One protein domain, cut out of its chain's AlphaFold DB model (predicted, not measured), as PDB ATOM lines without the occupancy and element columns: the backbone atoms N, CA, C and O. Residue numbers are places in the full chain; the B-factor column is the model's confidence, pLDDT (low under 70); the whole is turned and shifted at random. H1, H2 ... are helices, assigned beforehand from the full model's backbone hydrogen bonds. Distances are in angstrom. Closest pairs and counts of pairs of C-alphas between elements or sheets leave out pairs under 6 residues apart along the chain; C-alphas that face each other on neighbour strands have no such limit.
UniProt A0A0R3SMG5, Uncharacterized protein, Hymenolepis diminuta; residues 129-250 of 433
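This is residues 129 to 250 of the 433 residues of an uncharacterized protein of Hymenolepis diminuta (UniProt A0A0R3SMG5). Six short helices stand in two layers of three, with H1, H3 and H5 in one row and H2, H4 and H6 in the other. H1 to H4 form an up-and-down bundle, each helix running against the one before it in the chain; H6 carries on the second row beside H4, while H5 continues the first row past H3 at a marked slant. H3 and H4 lie nearest the middle, and long loops join H2 to H3, H3 to H4 and H4 to H5. The printed part has 122 residues, with six named helices, H1 to H6 in order along the chain, and no named strand; its class is all helix. It is compact, with a radius of gyration of the C-alphas of 13.9 A, and spans 38 by 33 by 22 A.

H1, residues 131 to 143, and H2, residues 147 to 156, touch as a helical hairpin, opposite ways at a shallow tilt of 17 degrees; their closest C-alphas, of Ile 138 and Val 150, are 5.5 A apart. With residues 139 to 143 alone, H1 touches H3, residues 172 to 181, the same way at a shallow tilt of 15 degrees; the closest C-alphas are those of Leu 143 and Ser 179, at 5.9 A. H2 touches H4, residues 195 to 207, the same way at a shallow tilt of 30 degrees, with the C-alphas of Leu 151 and Ile 201 closest at 5.7 A. H3 and H4 are a helical hairpin too, but only just touch, with 3 pairs of C-alphas within 8 A, the closest being Ile 173 and Leu 205 at 6.3 A; H4 takes part with residues 202 to 205 alone. H5, residues 221 to 229, touches H3 at a steep tilt of 44 degrees, with the C-alphas of Tyr 178 and Val 223 closest at 6.1 A. H6, residues 239 to 248, touches residues 198 to 203 of H4 alone, the same way at a shallow tilt of 18 degrees; the C-alphas of Thr 199 and Leu 242 are closest at 6.0 A. H5 and H6 touch at a steep tilt of 53 degrees, opposite ways, with the C-alphas of Ile 227 and Phe 239 closest at 6.2 A. H1 is apart from H4, H5 and H6. In H1 to H6 every O i to N i+4 pair is within hydrogen-bond range.

H1 begins at C-alpha 131, (231.709, 186.268, 194.788), and is 18.6 A long. H4, 18.7 A long, begins at C-alpha 195, (224.144, 204.955, 176.088). H2, H3 and H5 measure 14.3 A, 14.6 A and 12.1 A. H6, 14.0 A long, ends at C-alpha 248, (209.195, 201.132, 184.720).

The two C-alphas farthest apart, of Ser 130 and Cys 232, are 40.7 A apart. The printed part has no cut. The long links are residues 157 to 171, 182 to 194 and 208 to 220; H1 to H2 is a tight link and H5 to H6 a short one. Mean pLDDT of the printed part is 73.7, and 40 residues are under 70: 129 to 133, 157 to 170, 184 to 195, 207 to 211 and 215 to 218.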
ATOM      1  N   HIS A 129     237.183 182.705 191.473       44.34
ATOM      2  CA  HIS A 129     236.340 183.882 191.734       44.34
ATOM      3  C   HIS A 129     235.455 183.633 192.952       44.34
ATOM      4  O   HIS A 129     234.375 183.059 192.850       44.34
ATOM      5  N   SER A 130     235.924 184.065 194.128       53.72
ATOM      6  CA  SER A 130     235.001 184.279 195.239       53.72
ATOM      7  C   SER A 130     234.010 185.378 194.819       53.72
ATOM      8  O   SER A 130     234.423 186.355 194.181       53.72
ATOM      9  N   PRO A 131     232.712 185.262 195.152       58.16
ATOM     10  CA  PRO A 131     231.709 186.268 194.788       58.16
ATOM     11  C   PRO A 131     232.087 187.674 195.285       58.16
ATOM     12  O   PRO A 131     231.830 188.667 194.610       58.16
ATOM     13  N   VAL A 132     232.803 187.751 196.411       59.97
ATOM     14  CA  VAL A 132     233.337 188.991 196.996       59.97
ATOM     15  C   VAL A 132     234.358 189.675 196.074       59.97
ATOM     16  O   VAL A 132     234.316 190.892 195.900       59.97
ATOM     17  N   PHE A 133     235.252 188.911 195.434       60.31
ATOM     18  CA  PHE A 133     236.260 189.461 194.521       60.31
ATOM     19  C   PHE A 133     235.635 189.972 193.215       60.31
ATOM     20  O   PHE A 133     236.064 190.995 192.679       60.31
ATOM     21  N   THR A 134     234.584 189.307 192.730       71.88
ATOM     22  CA  THR A 134     233.824 189.747 191.549       71.88
ATOM     23  C   THR A 134     233.045 191.033 191.827       71.88
ATOM     24  O   THR A 134     233.076 191.945 191.006       71.88
ATOM     25  N   ILE A 135     232.408 191.158 192.998       74.75
ATOM     26  CA  ILE A 135     231.693 192.384 193.391       74.75
ATOM     27  C   ILE A 135     232.657 193.567 193.499       74.75
ATOM     28  O   ILE A 135     232.371 194.628 192.950       74.75
ATOM     29  N   LYS A 136     233.827 193.384 194.126       79.44
ATOM     30  CA  LYS A 136     234.852 194.436 194.201       79.44
ATOM     31  C   LYS A 136     235.279 194.918 192.809       79.44
ATOM     32  O   LYS A 136     235.280 196.115 192.554       79.44
ATOM     33  N   LYS A 137     235.530 193.993 191.875       82.12
ATOM     34  CA  LYS A 137     235.851 194.333 190.477       82.12
ATOM     35  C   LYS A 137     234.739 195.107 189.772       82.12
ATOM     36  O   LYS A 137     235.041 195.984 188.967       82.12
ATOM     37  N   ILE A 138     233.474 194.778 190.044       83.44
ATOM     38  CA  ILE A 138     232.325 195.510 189.495       83.44
ATOM     39  C   ILE A 138     232.301 196.935 190.042       83.44
ATOM     40  O   ILE A 138     232.144 197.870 189.263       83.44
ATOM     41  N   ILE A 139     232.483 197.099 191.354       84.06
ATOM     42  CA  ILE A 139     232.526 198.405 192.018       84.06
ATOM     43  C   ILE A 139     233.645 199.268 191.425       84.06
ATOM     44  O   ILE A 139     233.374 200.376 190.970       84.06
ATOM     45  N   ASP A 140     234.864 198.735 191.339       84.38
ATOM     46  CA  ASP A 140     236.009 199.446 190.763       84.38
ATOM     47  C   ASP A 140     235.733 199.835 189.298       84.38
ATOM     48  O   ASP A 140     235.980 200.962 188.877       84.38
ATOM     49  N   ALA A 141     235.136 198.932 188.511       84.75
ATOM     50  CA  ALA A 141     234.766 199.219 187.128       84.75
ATOM     51  C   ALA A 141     233.643 200.266 186.996       84.75
ATOM     52  O   ALA A 141     233.647 201.017 186.022       84.75
ATOM     53  N   MET A 142     232.702 200.342 187.943       85.38
ATOM     54  CA  MET A 142     231.674 201.392 187.990       85.38
ATOM     55  C   MET A 142     232.286 202.756 188.324       85.38
ATOM     56  O   MET A 142     231.981 203.733 187.642       85.38
ATOM     57  N   LEU A 143     233.191 202.809 189.307       83.31
ATOM     58  CA  LEU A 143     233.914 204.028 189.695       83.31
ATOM     59  C   LEU A 143     234.877 204.523 188.603       83.31
ATOM     60  O   LEU A 143     235.137 205.715 188.510       83.31
ATOM     61  N   ASP A 144     235.353 203.634 187.733       83.06
ATOM     62  CA  ASP A 144     236.140 203.998 186.548       83.06
ATOM     63  C   ASP A 144     235.280 204.244 185.291       83.06
ATOM     64  O   ASP A 144     235.823 204.458 184.206       83.06
ATOM     65  N   GLN A 145     233.950 204.122 185.389       80.44
ATOM     66  CA  GLN A 145     233.005 204.137 184.259       80.44
ATOM     67  C   GLN A 145     233.376 203.185 183.106       80.44
ATOM     68  O   GLN A 145     233.077 203.418 181.932       80.44
ATOM     69  N   ARG A 146     233.990 202.042 183.426       84.44
ATOM     70  CA  ARG A 146     234.300 200.967 182.471       84.44
ATOM     71  C   ARG A 146     233.047 200.138 182.182       84.44
ATOM     72  O   ARG A 146     233.004 198.937 182.442       84.44
ATOM     73  N   TRP A 147     232.019 200.769 181.608       85.81
ATOM     74  CA  TRP A 147     230.670 200.203 181.466       85.81
ATOM     75  C   TRP A 147     230.619 198.856 180.736       85.81
ATOM     76  O   TRP A 147     229.862 197.973 181.128       85.81
ATOM     77  N   ARG A 148     231.448 198.640 179.705       84.12
ATOM     78  CA  ARG A 148     231.513 197.329 179.025       84.12
ATOM     79  C   ARG A 148     231.986 196.222 179.972       84.12
ATOM     80  O   ARG A 148     231.340 195.185 180.054       84.12
ATOM     81  N   CYS A 149     233.031 196.498 180.753       83.81
ATOM     82  CA  CYS A 149     233.545 195.580 181.769       83.81
ATOM     83  C   CYS A 149     232.504 195.325 182.868       83.81
ATOM     84  O   CYS A 149     232.301 194.183 183.266       83.81
ATOM     85  N   VAL A 150     231.776 196.360 183.306       84.50
ATOM     86  CA  VAL A 150     230.658 196.203 184.255       84.50
ATOM     87  C   VAL A 150     229.596 195.252 183.698       84.50
ATOM     88  O   VAL A 150     229.164 194.343 184.404       84.50
ATOM     89  N   LEU A 151     229.186 195.424 182.438       83.81
ATOM     90  CA  LEU A 151     228.174 194.570 181.813       83.81
ATOM     91  C   LEU A 151     228.643 193.113 181.673       83.81
ATOM     92  O   LEU A 151     227.866 192.199 181.945       83.81
ATOM     93  N   GLU A 152     229.897 192.889 181.279       83.69
ATOM     94  CA  GLU A 152     230.508 191.554 181.191       83.69
ATOM     95  C   GLU A 152     230.564 190.872 182.565       83.69
ATOM     96  O   GLU A 152     230.123 189.730 182.719       83.69
ATOM     97  N   LEU A 153     231.017 191.596 183.590       82.81
ATOM     98  CA  LEU A 153     231.092 191.086 184.957       82.81
ATOM     99  C   LEU A 153     229.698 190.773 185.516       82.81
ATOM    100  O   LEU A 153     229.502 189.698 186.072       82.81
ATOM    101  N   LEU A 154     228.702 191.635 185.297       78.94
ATOM    102  CA  LEU A 154     227.318 191.368 185.708       78.94
ATOM    103  C   LEU A 154     226.689 190.187 184.963       78.94
ATOM    104  O   LEU A 154     225.858 189.486 185.535       78.94
ATOM    105  N   SER A 155     227.078 189.962 183.706       77.56
ATOM    106  CA  SER A 155     226.572 188.850 182.890       77.56
ATOM    107  C   SER A 155     227.196 187.505 183.265       77.56
ATOM    108  O   SER A 155     226.594 186.467 183.008       77.56
ATOM    109  N   SER A 156     228.382 187.512 183.880       72.69
ATOM    110  CA  SER A 156     229.064 186.297 184.346       72.69
ATOM    111  C   SER A 156     228.606 185.819 185.728       72.69
ATOM    112  O   SER A 156     228.934 184.701 186.125       72.69
ATOM    113  N   ILE A 157     227.823 186.622 186.459       67.12
ATOM    114  CA  ILE A 157     227.246 186.216 187.744       67.12
ATOM    115  C   ILE A 157     225.868 185.574 187.509       67.12
ATOM    116  O   ILE A 157     224.981 186.227 186.952       67.12
ATOM    117  N   PRO A 158     225.629 184.329 187.967       59.38
ATOM    118  CA  PRO A 158     224.300 183.740 187.899       59.38
ATOM    119  C   PRO A 158     223.318 184.542 188.761       59.38
ATOM    120  O   PRO A 158     223.641 184.920 189.889       59.38
ATOM    121  N   SER A 159     222.094 184.751 188.267       52.47
ATOM    122  CA  SER A 159     221.059 185.578 188.914       52.47
ATOM    123  C   SER A 159     220.747 185.186 190.369       52.47
ATOM    124  O   SER A 159     220.218 185.994 191.123       52.47
ATOM    125  N   SER A 160     221.086 183.960 190.777       46.44
ATOM    126  CA  SER A 160     220.902 183.417 192.126       46.44
ATOM    127  C   SER A 160     221.949 183.859 193.162       46.44
ATOM    128  O   SER A 160     221.741 183.617 194.347       46.44
ATOM    129  N   TYR A 161     223.065 184.481 192.755       44.00
ATOM    130  CA  TYR A 161     224.210 184.784 193.636       44.00
ATOM    131  C   TYR A 161     224.364 186.265 194.022       44.00
ATOM    132  O   TYR A 161     225.253 186.596 194.801       44.00
ATOM    133  N   ILE A 162     223.492 187.161 193.543       49.94
ATOM    134  CA  ILE A 162     223.531 188.604 193.872       49.94
ATOM    135  C   ILE A 162     222.520 188.924 194.987       49.94
ATOM    136  O   ILE A 162     221.912 189.987 195.048       49.94
ATOM    137  N   CYS A 163     222.330 187.993 195.921       41.09
ATOM    138  CA  CYS A 163     221.858 188.361 197.248       41.09
ATOM    139  C   CYS A 163     223.089 188.812 198.033       41.09
ATOM    140  O   CYS A 163     223.784 187.996 198.633       41.09
ATOM    141  N   LEU A 164     223.391 190.112 197.955       42.31
ATOM    142  CA  LEU A 164     224.417 190.740 198.785       42.31
ATOM    143  C   LEU A 164     224.173 190.363 200.255       42.31
ATOM    144  O   LEU A 164     223.034 190.402 200.727       42.31
ATOM    145  N   SER A 165     225.241 189.960 200.948       36.50
ATOM    146  CA  SER A 165     225.199 189.655 202.378       36.50
ATOM    147  C   SER A 165     224.727 190.878 203.172       36.50
ATOM    148  O   SER A 165     224.926 192.015 202.728       36.50
ATOM    149  N   PRO A 166     224.116 190.673 204.349       40.41
ATOM    150  CA  PRO A 166     223.635 191.765 205.171       40.41
ATOM    151  C   PRO A 166     224.847 192.420 205.844       40.41
ATOM    152  O   PRO A 166     225.282 191.944 206.878       40.41
ATOM    153  N   GLU A 167     225.434 193.430 205.191       40.22
ATOM    154  CA  GLU A 167     226.138 194.611 205.746       40.22
ATOM    155  C   GLU A 167     227.410 195.021 204.959       40.22
ATOM    156  O   GLU A 167     228.146 194.142 204.505       40.22
ATOM    157  N   PRO A 168     227.733 196.336 204.838       48.97
ATOM    158  CA  PRO A 168     226.905 197.518 205.081       48.97
ATOM    159  C   PRO A 168     226.420 198.225 203.789       48.97
ATOM    160  O   PRO A 168     227.176 198.599 202.897       48.97
ATOM    161  N   ASN A 169     225.110 198.481 203.789       51.81
ATOM    162  CA  ASN A 169     224.414 199.750 203.521       51.81
ATOM    163  C   ASN A 169     224.250 200.371 202.121       51.81
ATOM    164  O   ASN A 169     223.411 201.268 202.022       51.81
ATOM    165  N   ILE A 170     224.903 199.928 201.041       60.88
ATOM    166  CA  ILE A 170     224.634 200.512 199.703       60.88
ATOM    167  C   ILE A 170     224.380 199.424 198.661       60.88
ATOM    168  O   ILE A 170     225.241 198.598 198.374       60.88
ATOM    169  N   SER A 171     223.179 199.429 198.073       74.12
ATOM    170  CA  SER A 171     222.837 198.501 196.993       74.12
ATOM    171  C   SER A 171     223.649 198.793 195.723       74.12
ATOM    172  O   SER A 171     223.947 199.947 195.404       74.12
ATOM    173  N   LEU A 172     223.971 197.745 194.960       79.62
ATOM    174  CA  LEU A 172     224.750 197.858 193.721       79.62
ATOM    175  C   LEU A 172     224.080 198.778 192.685       79.62
ATOM    176  O   LEU A 172     224.765 199.502 191.969       79.62
ATOM    177  N   ILE A 173     222.742 198.802 192.646       84.75
ATOM    178  CA  ILE A 173     221.979 199.711 191.783       84.75
ATOM    179  C   ILE A 173     222.134 201.176 192.205       84.75
ATOM    180  O   ILE A 173     222.270 202.039 191.341       84.75
ATOM    181  N   ASN A 174     222.199 201.472 193.505       82.25
ATOM    182  CA  ASN A 174     222.425 202.842 193.972       82.25
ATOM    183  C   ASN A 174     223.834 203.314 193.624       82.25
ATOM    184  O   ASN A 174     224.000 204.442 193.166       82.25
ATOM    185  N   LEU A 175     224.839 202.453 193.810       84.06
ATOM    186  CA  LEU A 175     226.220 202.775 193.461       84.06
ATOM    187  C   LEU A 175     226.385 202.982 191.951       84.06
ATOM    188  O   LEU A 175     227.059 203.920 191.526       84.06
ATOM    189  N   PHE A 176     225.740 202.140 191.144       89.44
ATOM    190  CA  PHE A 176     225.696 202.293 189.695       89.44
ATOM    191  C   PHE A 176     225.120 203.659 189.295       89.44
ATOM    192  O   PHE A 176     225.777 204.410 188.580       89.44
ATOM    193  N   LEU A 177     223.942 204.018 189.813       88.88
ATOM    194  CA  LEU A 177     223.288 205.292 189.498       88.88
ATOM    195  C   LEU A 177     224.089 206.498 189.998       88.88
ATOM    196  O   LEU A 177     224.186 207.498 189.292       88.88
ATOM    197  N   TYR A 178     224.713 206.393 191.173       87.69
ATOM    198  CA  TYR A 178     225.653 207.398 191.667       87.69
ATOM    199  C   TYR A 178     226.835 207.575 190.701       87.69
ATOM    200  O   TYR A 178     227.192 208.699 190.350       87.69
ATOM    201  N   SER A 179     227.395 206.466 190.209       87.25
ATOM    202  CA  SER A 179     228.529 206.465 189.277       87.25
ATOM    203  C   SER A 179     228.177 207.038 187.903       87.25
ATOM    204  O   SER A 179     229.032 207.630 187.249       87.25
ATOM    205  N   CYS A 180     226.921 206.913 187.465       87.25
ATOM    206  CA  CYS A 180     226.451 207.555 186.235       87.25
ATOM    207  C   CYS A 180     226.428 209.086 186.330       87.25
ATOM    208  O   CYS A 180     226.525 209.753 185.307       87.25
ATOM    209  N   VAL A 181     226.254 209.643 187.529       85.25
ATOM    210  CA  VAL A 181     225.915 211.061 187.708       85.25
ATOM    211  C   VAL A 181     227.071 211.880 188.275       85.25
ATOM    212  O   VAL A 181     227.290 213.003 187.833       85.25
ATOM    213  N   PHE A 182     227.800 211.345 189.257       83.25
ATOM    214  CA  PHE A 182     228.764 212.122 190.048       83.25
ATOM    215  C   PHE A 182     230.225 211.754 189.808       83.25
ATOM    216  O   PHE A 182     231.125 212.476 190.237       83.25
ATOM    217  N   VAL A 183     230.489 210.634 189.141       76.44
ATOM    218  CA  VAL A 183     231.859 210.212 188.861       76.44
ATOM    219  C   VAL A 183     232.319 210.891 187.577       76.44
ATOM    220  O   VAL A 183     231.787 210.652 186.500       76.44
ATOM    221  N   ASN A 184     233.320 211.757 187.688       64.12
ATOM    222  CA  ASN A 184     233.936 212.402 186.535       64.12
ATOM    223  C   ASN A 184     235.187 211.625 186.134       64.12
ATOM    224  O   ASN A 184     236.203 211.680 186.824       64.12
ATOM    225  N   VAL A 185     235.138 210.924 185.000       60.12
ATOM    226  CA  VAL A 185     236.340 210.315 184.415       60.12
ATOM    227  C   VAL A 185     237.018 211.314 183.485       60.12
ATOM    228  O   VAL A 185     236.357 211.972 182.670       60.12
ATOM    229  N   SER A 186     238.346 211.403 183.616       51.12
ATOM    230  CA  SER A 186     239.204 212.261 182.801       51.12
ATOM    231  C   SER A 186     238.912 212.082 181.301       51.12
ATOM    232  O   SER A 186     238.836 210.942 180.825       51.12
ATOM    233  N   PRO A 187     238.760 213.180 180.536       51.91
ATOM    234  CA  PRO A 187     238.380 213.142 179.122       51.91
ATOM    235  C   PRO A 187     239.389 212.405 178.223       51.91
ATOM    236  O   PRO A 187     239.045 212.029 177.108       51.91
ATOM    237  N   SER A 188     240.603 212.121 178.705       48.12
ATOM    238  CA  SER A 188     241.660 211.444 177.940       48.12
ATOM    239  C   SER A 188     241.479 209.927 177.755       48.12
ATOM    240  O   SER A 188     242.307 209.299 177.101       48.12
ATOM    241  N   LYS A 189     240.419 209.315 178.310       50.62
ATOM    242  CA  LYS A 189     240.171 207.859 178.247       50.62
ATOM    243  C   LYS A 189     238.822 207.452 177.639       50.62
ATOM    244  O   LYS A 189     238.439 206.297 177.795       50.62
ATOM    245  N   ARG A 190     238.087 208.349 176.968       53.50
ATOM    246  CA  ARG A 190     236.718 208.074 176.480       53.50
ATOM    247  C   ARG A 190     236.705 207.676 175.003       53.50
ATOM    248  O   ARG A 190     236.899 208.554 174.166       53.50
ATOM    249  N   PRO A 191     236.471 206.400 174.633       45.44
ATOM    250  CA  PRO A 191     236.509 206.018 173.232       45.44
ATOM    251  C   PRO A 191     235.122 205.713 172.633       45.44
ATOM    252  O   PRO A 191     235.065 205.436 171.442       45.44
ATOM    253  N   TYR A 192     234.001 205.725 173.374       52.31
ATOM    254  CA  TYR A 192     232.726 205.221 172.828       52.31
ATOM    255  C   TYR A 192     231.463 205.829 173.454       52.31
ATOM    256  O   TYR A 192     231.405 206.027 174.656       52.31
ATOM    257  N   LYS A 193     230.399 205.981 172.647       59.62
ATOM    258  CA  LYS A 193     229.025 206.226 173.129       59.62
ATOM    259  C   LYS A 193     228.598 205.105 174.086       59.62
ATOM    260  O   LYS A 193     228.574 203.932 173.695       59.62
ATOM    261  N   HIS A 194     228.280 205.453 175.330       65.50
ATOM    262  CA  HIS A 194     228.000 204.499 176.405       65.50
ATOM    263  C   HIS A 194     226.496 204.204 176.601       65.50
ATOM    264  O   HIS A 194     226.154 203.232 177.280       65.50
ATOM    265  N   ASP A 195     225.612 204.956 175.936       67.56
ATOM    266  CA  ASP A 195     224.144 204.955 176.088       67.56
ATOM    267  C   ASP A 195     223.490 203.567 176.188       67.56
ATOM    268  O   ASP A 195     222.805 203.228 177.163       67.56
ATOM    269  N   ALA A 196     223.729 202.715 175.185       71.69
ATOM    270  CA  ALA A 196     223.101 201.397 175.115       71.69
ATOM    271  C   ALA A 196     223.642 200.429 176.179       71.69
ATOM    272  O   ALA A 196     222.943 199.502 176.587       71.69
ATOM    273  N   VAL A 197     224.887 200.619 176.625       82.38
ATOM    274  CA  VAL A 197     225.530 199.749 177.618       82.38
ATOM    275  C   VAL A 197     225.013 200.084 179.013       82.38
ATOM    276  O   VAL A 197     224.628 199.178 179.745       82.38
ATOM    277  N   VAL A 198     224.923 201.373 179.352       85.62
ATOM    278  CA  VAL A 198     224.421 201.848 180.651       85.62
ATOM    279  C   VAL A 198     222.974 201.399 180.875       85.62
ATOM    280  O   VAL A 198     222.655 200.824 181.914       85.62
ATOM    281  N   THR A 199     222.110 201.543 179.867       83.12
ATOM    282  CA  THR A 199     220.712 201.085 179.964       83.12
ATOM    283  C   THR A 199     220.616 199.565 180.157       83.12
ATOM    284  O   THR A 199     219.817 199.089 180.963       83.12
ATOM    285  N   LYS A 200     221.470 198.783 179.477       82.62
ATOM    286  CA  LYS A 200     221.533 197.318 179.645       82.62
ATOM    287  C   LYS A 200     222.021 196.903 181.031       82.62
ATOM    288  O   LYS A 200     221.517 195.920 181.568       82.62
ATOM    289  N   ILE A 201     222.975 197.633 181.611       85.25
ATOM    290  CA  ILE A 201     223.425 197.405 182.991       85.25
ATOM    291  C   ILE A 201     222.256 197.608 183.954       85.25
ATOM    292  O   ILE A 201     222.007 196.738 184.786       85.25
ATOM    293  N   LEU A 202     221.496 198.699 183.803       86.75
ATOM    294  CA  LEU A 202     220.316 198.947 184.630       86.75
ATOM    295  C   LEU A 202     219.281 197.823 184.495       86.75
ATOM    296  O   LEU A 202     218.838 197.284 185.504       86.75
ATOM    297  N   ASP A 203     218.931 197.430 183.266       80.88
ATOM    298  CA  ASP A 203     217.994 196.327 183.023       80.88
ATOM    299  C   ASP A 203     218.480 195.020 183.684       80.88
ATOM    300  O   ASP A 203     217.684 194.310 184.296       80.88
ATOM    301  N   ARG A 204     219.786 194.716 183.635       76.75
ATOM    302  CA  ARG A 204     220.358 193.536 184.308       76.75
ATOM    303  C   ARG A 204     220.251 193.613 185.827       76.75
ATOM    304  O   ARG A 204     219.814 192.640 186.436       76.75
ATOM    305  N   LEU A 205     220.590 194.755 186.422       78.06
ATOM    306  CA  LEU A 205     220.477 194.961 187.867       78.06
ATOM    307  C   LEU A 205     219.021 194.822 188.336       78.06
ATOM    308  O   LEU A 205     218.765 194.187 189.361       78.06
ATOM    309  N   LEU A 206     218.066 195.353 187.566       76.31
ATOM    310  CA  LEU A 206     216.632 195.233 187.843       76.31
ATOM    311  C   LEU A 206     216.138 193.782 187.737       76.31
ATOM    312  O   LEU A 206     215.485 193.305 188.660       76.31
ATOM    313  N   VAL A 207     216.501 193.053 186.674       68.62
ATOM    314  CA  VAL A 207     216.131 191.629 186.485       68.62
ATOM    315  C   VAL A 207     216.699 190.733 187.590       68.62
ATOM    316  O   VAL A 207     216.094 189.729 187.960       68.62
ATOM    317  N   GLN A 208     217.845 191.098 188.161       63.88
ATOM    318  CA  GLN A 208     218.444 190.394 189.300       63.88
ATOM    319  C   GLN A 208     217.728 190.697 190.634       63.88
ATOM    320  O   GLN A 208     218.153 190.237 191.693       63.88
ATOM    321  N   GLY A 209     216.617 191.441 190.599       59.41
ATOM    322  CA  GLY A 209     215.804 191.764 191.763       59.41
ATOM    323  C   GLY A 209     216.375 192.906 192.603       59.41
ATOM    324  O   GLY A 209     216.076 192.988 193.797       59.41
ATOM    325  N   SER A 210     217.197 193.780 192.012       68.31
ATOM    326  CA  SER A 210     217.573 195.034 192.669       68.31
ATOM    327  C   SER A 210     216.350 195.939 192.766       68.31
ATOM    328  O   SER A 210     215.658 196.187 191.780       68.31
ATOM    329  N   THR A 211     216.084 196.453 193.961       68.81
ATOM    330  CA  THR A 211     214.961 197.356 194.216       68.81
ATOM    331  C   THR A 211     215.406 198.799 194.108       68.81
ATOM    332  O   THR A 211     216.432 199.181 194.669       68.81
ATOM    333  N   VAL A 212     214.591 199.619 193.452       73.00
ATOM    334  CA  VAL A 212     214.791 201.063 193.412       73.00
ATOM    335  C   VAL A 212     213.860 201.725 194.421       73.00
ATOM    336  O   VAL A 212     212.646 201.727 194.239       73.00
ATOM    337  N   GLU A 213     214.424 202.299 195.479       74.56
ATOM    338  CA  GLU A 213     213.676 202.973 196.546       74.56
ATOM    339  C   GLU A 213     214.282 204.343 196.831       74.56
ATOM    340  O   GLU A 213     215.463 204.529 196.578       74.56
ATOM    341  N   ILE A 214     213.520 205.287 197.382       76.31
ATOM    342  CA  ILE A 214     214.054 206.592 197.802       76.31
ATOM    343  C   ILE A 214     214.109 206.621 199.329       76.31
ATOM    344  O   ILE A 214     213.071 206.783 199.966       76.31
ATOM    345  N   CYS A 215     215.292 206.405 199.920       68.56
ATOM    346  CA  CYS A 215     215.535 206.410 201.375       68.56
ATOM    347  C   CYS A 215     217.034 206.190 201.700       68.56
ATOM    348  O   CYS A 215     217.861 206.100 200.794       68.56
ATOM    349  N   LYS A 216     217.389 206.061 202.993       55.88
ATOM    350  CA  LYS A 216     218.776 205.872 203.486       55.88
ATOM    351  C   LYS A 216     219.522 204.675 202.870       55.88
ATOM    352  O   LYS A 216     220.740 204.733 202.768       55.88
ATOM    353  N   SER A 217     218.817 203.619 202.463       57.72
ATOM    354  CA  SER A 217     219.378 202.423 201.812       57.72
ATOM    355  C   SER A 217     219.128 202.373 200.293       57.72
ATOM    356  O   SER A 217     219.557 201.425 199.632       57.72
ATOM    357  N   GLY A 218     218.429 203.369 199.732       66.94
ATOM    358  CA  GLY A 218     217.968 203.443 198.342       66.94
ATOM    359  C   GLY A 218     218.708 204.484 197.487       66.94
ATOM    360  O   GLY A 218     219.797 204.943 197.836       66.94
ATOM    361  N   ILE A 219     218.110 204.861 196.356       74.56
ATOM    362  CA  ILE A 219     218.500 206.039 195.586       74.56
ATOM    363  C   ILE A 219     218.392 207.248 196.510       74.56
ATOM    364  O   ILE A 219     217.330 207.556 197.058       74.56
ATOM    365  N   GLN A 220     219.501 207.964 196.654       82.62
ATOM    366  CA  GLN A 220     219.496 209.248 197.333       82.62
ATOM    367  C   GLN A 220     218.734 210.262 196.479       82.62
ATOM    368  O   GLN A 220     218.926 210.325 195.264       82.62
ATOM    369  N   LYS A 221     217.893 211.084 197.113       84.69
ATOM    370  CA  LYS A 221     217.114 212.137 196.442       84.69
ATOM    371  C   LYS A 221     217.992 213.006 195.530       84.69
ATOM    372  O   LYS A 221     217.612 213.263 194.398       84.69
ATOM    373  N   THR A 222     219.202 213.337 195.979       84.19
ATOM    374  CA  THR A 222     220.227 214.062 195.211       84.19
ATOM    375  C   THR A 222     220.618 213.367 193.907       84.19
ATOM    376  O   THR A 222     220.668 214.023 192.874       84.19
ATOM    377  N   VAL A 223     220.833 212.046 193.915       87.50
ATOM    378  CA  VAL A 223     221.107 211.260 192.697       87.50
ATOM    379  C   VAL A 223     219.930 211.370 191.732       87.50
ATOM    380  O   VAL A 223     220.136 211.650 190.556       87.50
ATOM    381  N   LEU A 224     218.694 211.203 192.214       88.81
ATOM    382  CA  LEU A 224     217.505 211.290 191.361       88.81
ATOM    383  C   LEU A 224     217.306 212.698 190.779       88.81
ATOM    384  O   LEU A 224     217.048 212.820 189.582       88.81
ATOM    385  N   SER A 225     217.466 213.743 191.597       88.06
ATOM    386  CA  SER A 225     217.426 215.142 191.155       88.06
ATOM    387  C   SER A 225     218.498 215.422 190.107       88.06
ATOM    388  O   SER A 225     218.222 216.075 189.108       88.06
ATOM    389  N   SER A 226     219.704 214.880 190.264       87.81
ATOM    390  CA  SER A 226     220.775 215.064 189.286       87.81
ATOM    391  C   SER A 226     220.566 214.260 187.994       87.81
ATOM    392  O   SER A 226     220.918 214.756 186.927       87.81
ATOM    393  N   ILE A 227     219.941 213.073 188.031       89.88
ATOM    394  CA  ILE A 227     219.475 212.390 186.805       89.88
ATOM    395  C   ILE A 227     218.422 213.260 186.109       89.88
ATOM    396  O   ILE A 227     218.513 213.476 184.902       89.88
ATOM    397  N   PHE A 228     217.449 213.786 186.864       89.75
ATOM    398  CA  PHE A 228     216.416 214.675 186.331       89.75
ATOM    399  C   PHE A 228     217.031 215.917 185.669       89.75
ATOM    400  O   PHE A 228     216.720 216.209 184.522       89.75
ATOM    401  N   GLN A 229     217.982 216.582 186.328       87.62
ATOM    402  CA  GLN A 229     218.678 217.763 185.799       87.62
ATOM    403  C   GLN A 229     219.450 217.501 184.492       87.62
ATOM    404  O   GLN A 229     219.709 218.415 183.706       87.62
ATOM    405  N   ASN A 230     219.820 216.242 184.246       86.75
ATOM    406  CA  ASN A 230     220.571 215.825 183.070       86.75
ATOM    407  C   ASN A 230     219.705 215.229 181.950       86.75
ATOM    408  O   ASN A 230     220.254 214.846 180.921       86.75
ATOM    409  N   LEU A 231     218.370 215.200 182.072       86.12
ATOM    410  CA  LEU A 231     217.495 214.648 181.020       86.12
ATOM    411  C   LEU A 231     217.694 215.313 179.653       86.12
ATOM    412  O   LEU A 231     217.524 214.668 178.623       86.12
ATOM    413  N   CYS A 232     218.053 216.598 179.643       78.19
ATOM    414  CA  CYS A 232     218.312 217.366 178.425       78.19
ATOM    415  C   CYS A 232     219.798 217.719 178.241       78.19
ATOM    416  O   CYS A 232     220.110 218.634 177.478       78.19
ATOM    417  N   SER A 233     220.729 217.108 178.983       77.12
ATOM    418  CA  SER A 233     222.160 217.388 178.801       77.12
ATOM    419  C   SER A 233     222.719 216.640 177.586       77.12
ATOM    420  O   SER A 233     222.224 215.585 177.204       77.12
ATOM    421  N   ALA A 234     223.769 217.185 176.965       72.38
ATOM    422  CA  ALA A 234     224.489 216.533 175.865       72.38
ATOM    423  C   ALA A 234     225.462 215.445 176.375       72.38
ATOM    424  O   ALA A 234     226.569 215.299 175.861       72.38
ATOM    425  N   SER A 235     225.077 214.741 177.442       75.56
ATOM    426  CA  SER A 235     225.880 213.692 178.066       75.56
ATOM    427  C   SER A 235     226.047 212.484 177.138       75.56
ATOM    428  O   SER A 235     225.195 212.203 176.301       75.56
ATOM    429  N   GLU A 236     227.128 211.726 177.338       77.56
ATOM    430  CA  GLU A 236     227.348 210.400 176.731       77.56
ATOM    431  C   GLU A 236     226.485 209.292 177.365       77.56
ATOM    432  O   GLU A 236     226.623 208.117 177.011       77.56
ATOM    433  N   ILE A 237     225.685 209.661 178.370       81.38
ATOM    434  CA  ILE A 237     224.704 208.811 179.034       81.38
ATOM    435  C   ILE A 237     223.311 209.339 178.699       81.38
ATOM    436  O   ILE A 237     222.944 210.447 179.095       81.38
ATOM    437  N   ASP A 238     222.514 208.494 178.057       83.62
ATOM    438  CA  ASP A 238     221.084 208.692 177.835       83.62
ATOM    439  C   ASP A 238     220.285 208.625 179.153       83.62
ATOM    440  O   ASP A 238     219.689 207.607 179.533       83.62
ATOM    441  N   PHE A 239     220.274 209.748 179.874       86.75
ATOM    442  CA  PHE A 239     219.517 209.909 181.113       86.75
ATOM    443  C   PHE A 239     217.999 209.828 180.901       86.75
ATOM    444  O   PHE A 239     217.286 209.464 181.838       86.75
ATOM    445  N   HIS A 240     217.497 210.096 179.690       88.25
ATOM    446  CA  HIS A 240     216.077 209.945 179.359       88.25
ATOM    447  C   HIS A 240     215.660 208.474 179.422       88.25
ATOM    448  O   HIS A 240     214.750 208.110 180.179       88.25
ATOM    449  N   SER A 241     216.395 207.604 178.725       86.44
ATOM    450  CA  SER A 241     216.185 206.153 178.780       86.44
ATOM    451  C   SER A 241     216.412 205.591 180.182       86.44
ATOM    452  O   SER A 241     215.628 204.753 180.643       86.44
ATOM    453  N   LEU A 242     217.436 206.077 180.892       88.19
ATOM    454  CA  LEU A 242     217.710 205.682 182.274       88.19
ATOM    455  C   LEU A 242     216.508 205.983 183.182       88.19
ATOM    456  O   LEU A 242     215.994 205.085 183.849       88.19
ATOM    457  N   PHE A 243     216.007 207.222 183.171       90.81
ATOM    458  CA  PHE A 243     214.880 207.634 184.008       90.81
ATOM    459  C   PHE A 243     213.606 206.861 183.647       90.81
ATOM    460  O   PHE A 243     212.884 206.391 184.531       90.81
ATOM    461  N   ARG A 244     213.352 206.636 182.350       89.25
ATOM    462  CA  ARG A 244     212.240 205.794 181.886       89.25
ATOM    463  C   ARG A 244     212.307 204.384 182.474       89.25
ATOM    464  O   ARG A 244     211.289 203.883 182.955       89.25
ATOM    465  N   ARG A 245     213.480 203.741 182.461       86.31
ATOM    466  CA  ARG A 245     213.672 202.407 183.054       86.31
ATOM    467  C   ARG A 245     213.438 202.401 184.561       86.31
ATOM    468  O   ARG A 245     212.825 201.460 185.064       86.31
ATOM    469  N   LEU A 246     213.840 203.458 185.265       88.81
ATOM    470  CA  LEU A 246     213.552 203.611 186.694       88.81
ATOM    471  C   LEU A 246     212.043 203.742 186.961       88.81
ATOM    472  O   LEU A 246     211.508 203.091 187.854       88.81
ATOM    473  N   LEU A 247     211.306 204.508 186.157       88.06
ATOM    474  CA  LEU A 247     209.845 204.582 186.291       88.06
ATOM    475  C   LEU A 247     209.171 203.230 186.017       88.06
ATOM    476  O   LEU A 247     208.231 202.851 186.722       88.06
ATOM    477  N   GLN A 248     209.676 202.479 185.036       85.69
ATOM    478  CA  GLN A 248     209.195 201.132 184.720       85.69
ATOM    479  C   GLN A 248     209.480 200.111 185.832       85.69
ATOM    480  O   GLN A 248     208.754 199.127 185.944       85.69
ATOM    481  N   SER A 249     210.480 200.339 186.686       81.44
ATOM    482  CA  SER A 249     210.811 199.427 187.790       81.44
ATOM    483  C   SER A 249     209.949 199.603 189.041       81.44
ATOM    484  O   SER A 249     210.164 198.916 190.035       81.44
ATOM    485  N   GLY A 250     208.969 200.508 189.020       82.25
ATOM    486  CA  GLY A 250     208.140 200.772 190.197       82.25
ATOM    487  C   GLY A 250     208.611 201.955 191.042       82.25
ATOM    488  O   GLY A 250     208.016 202.185 192.093       82.25
TER     489      GLY A 250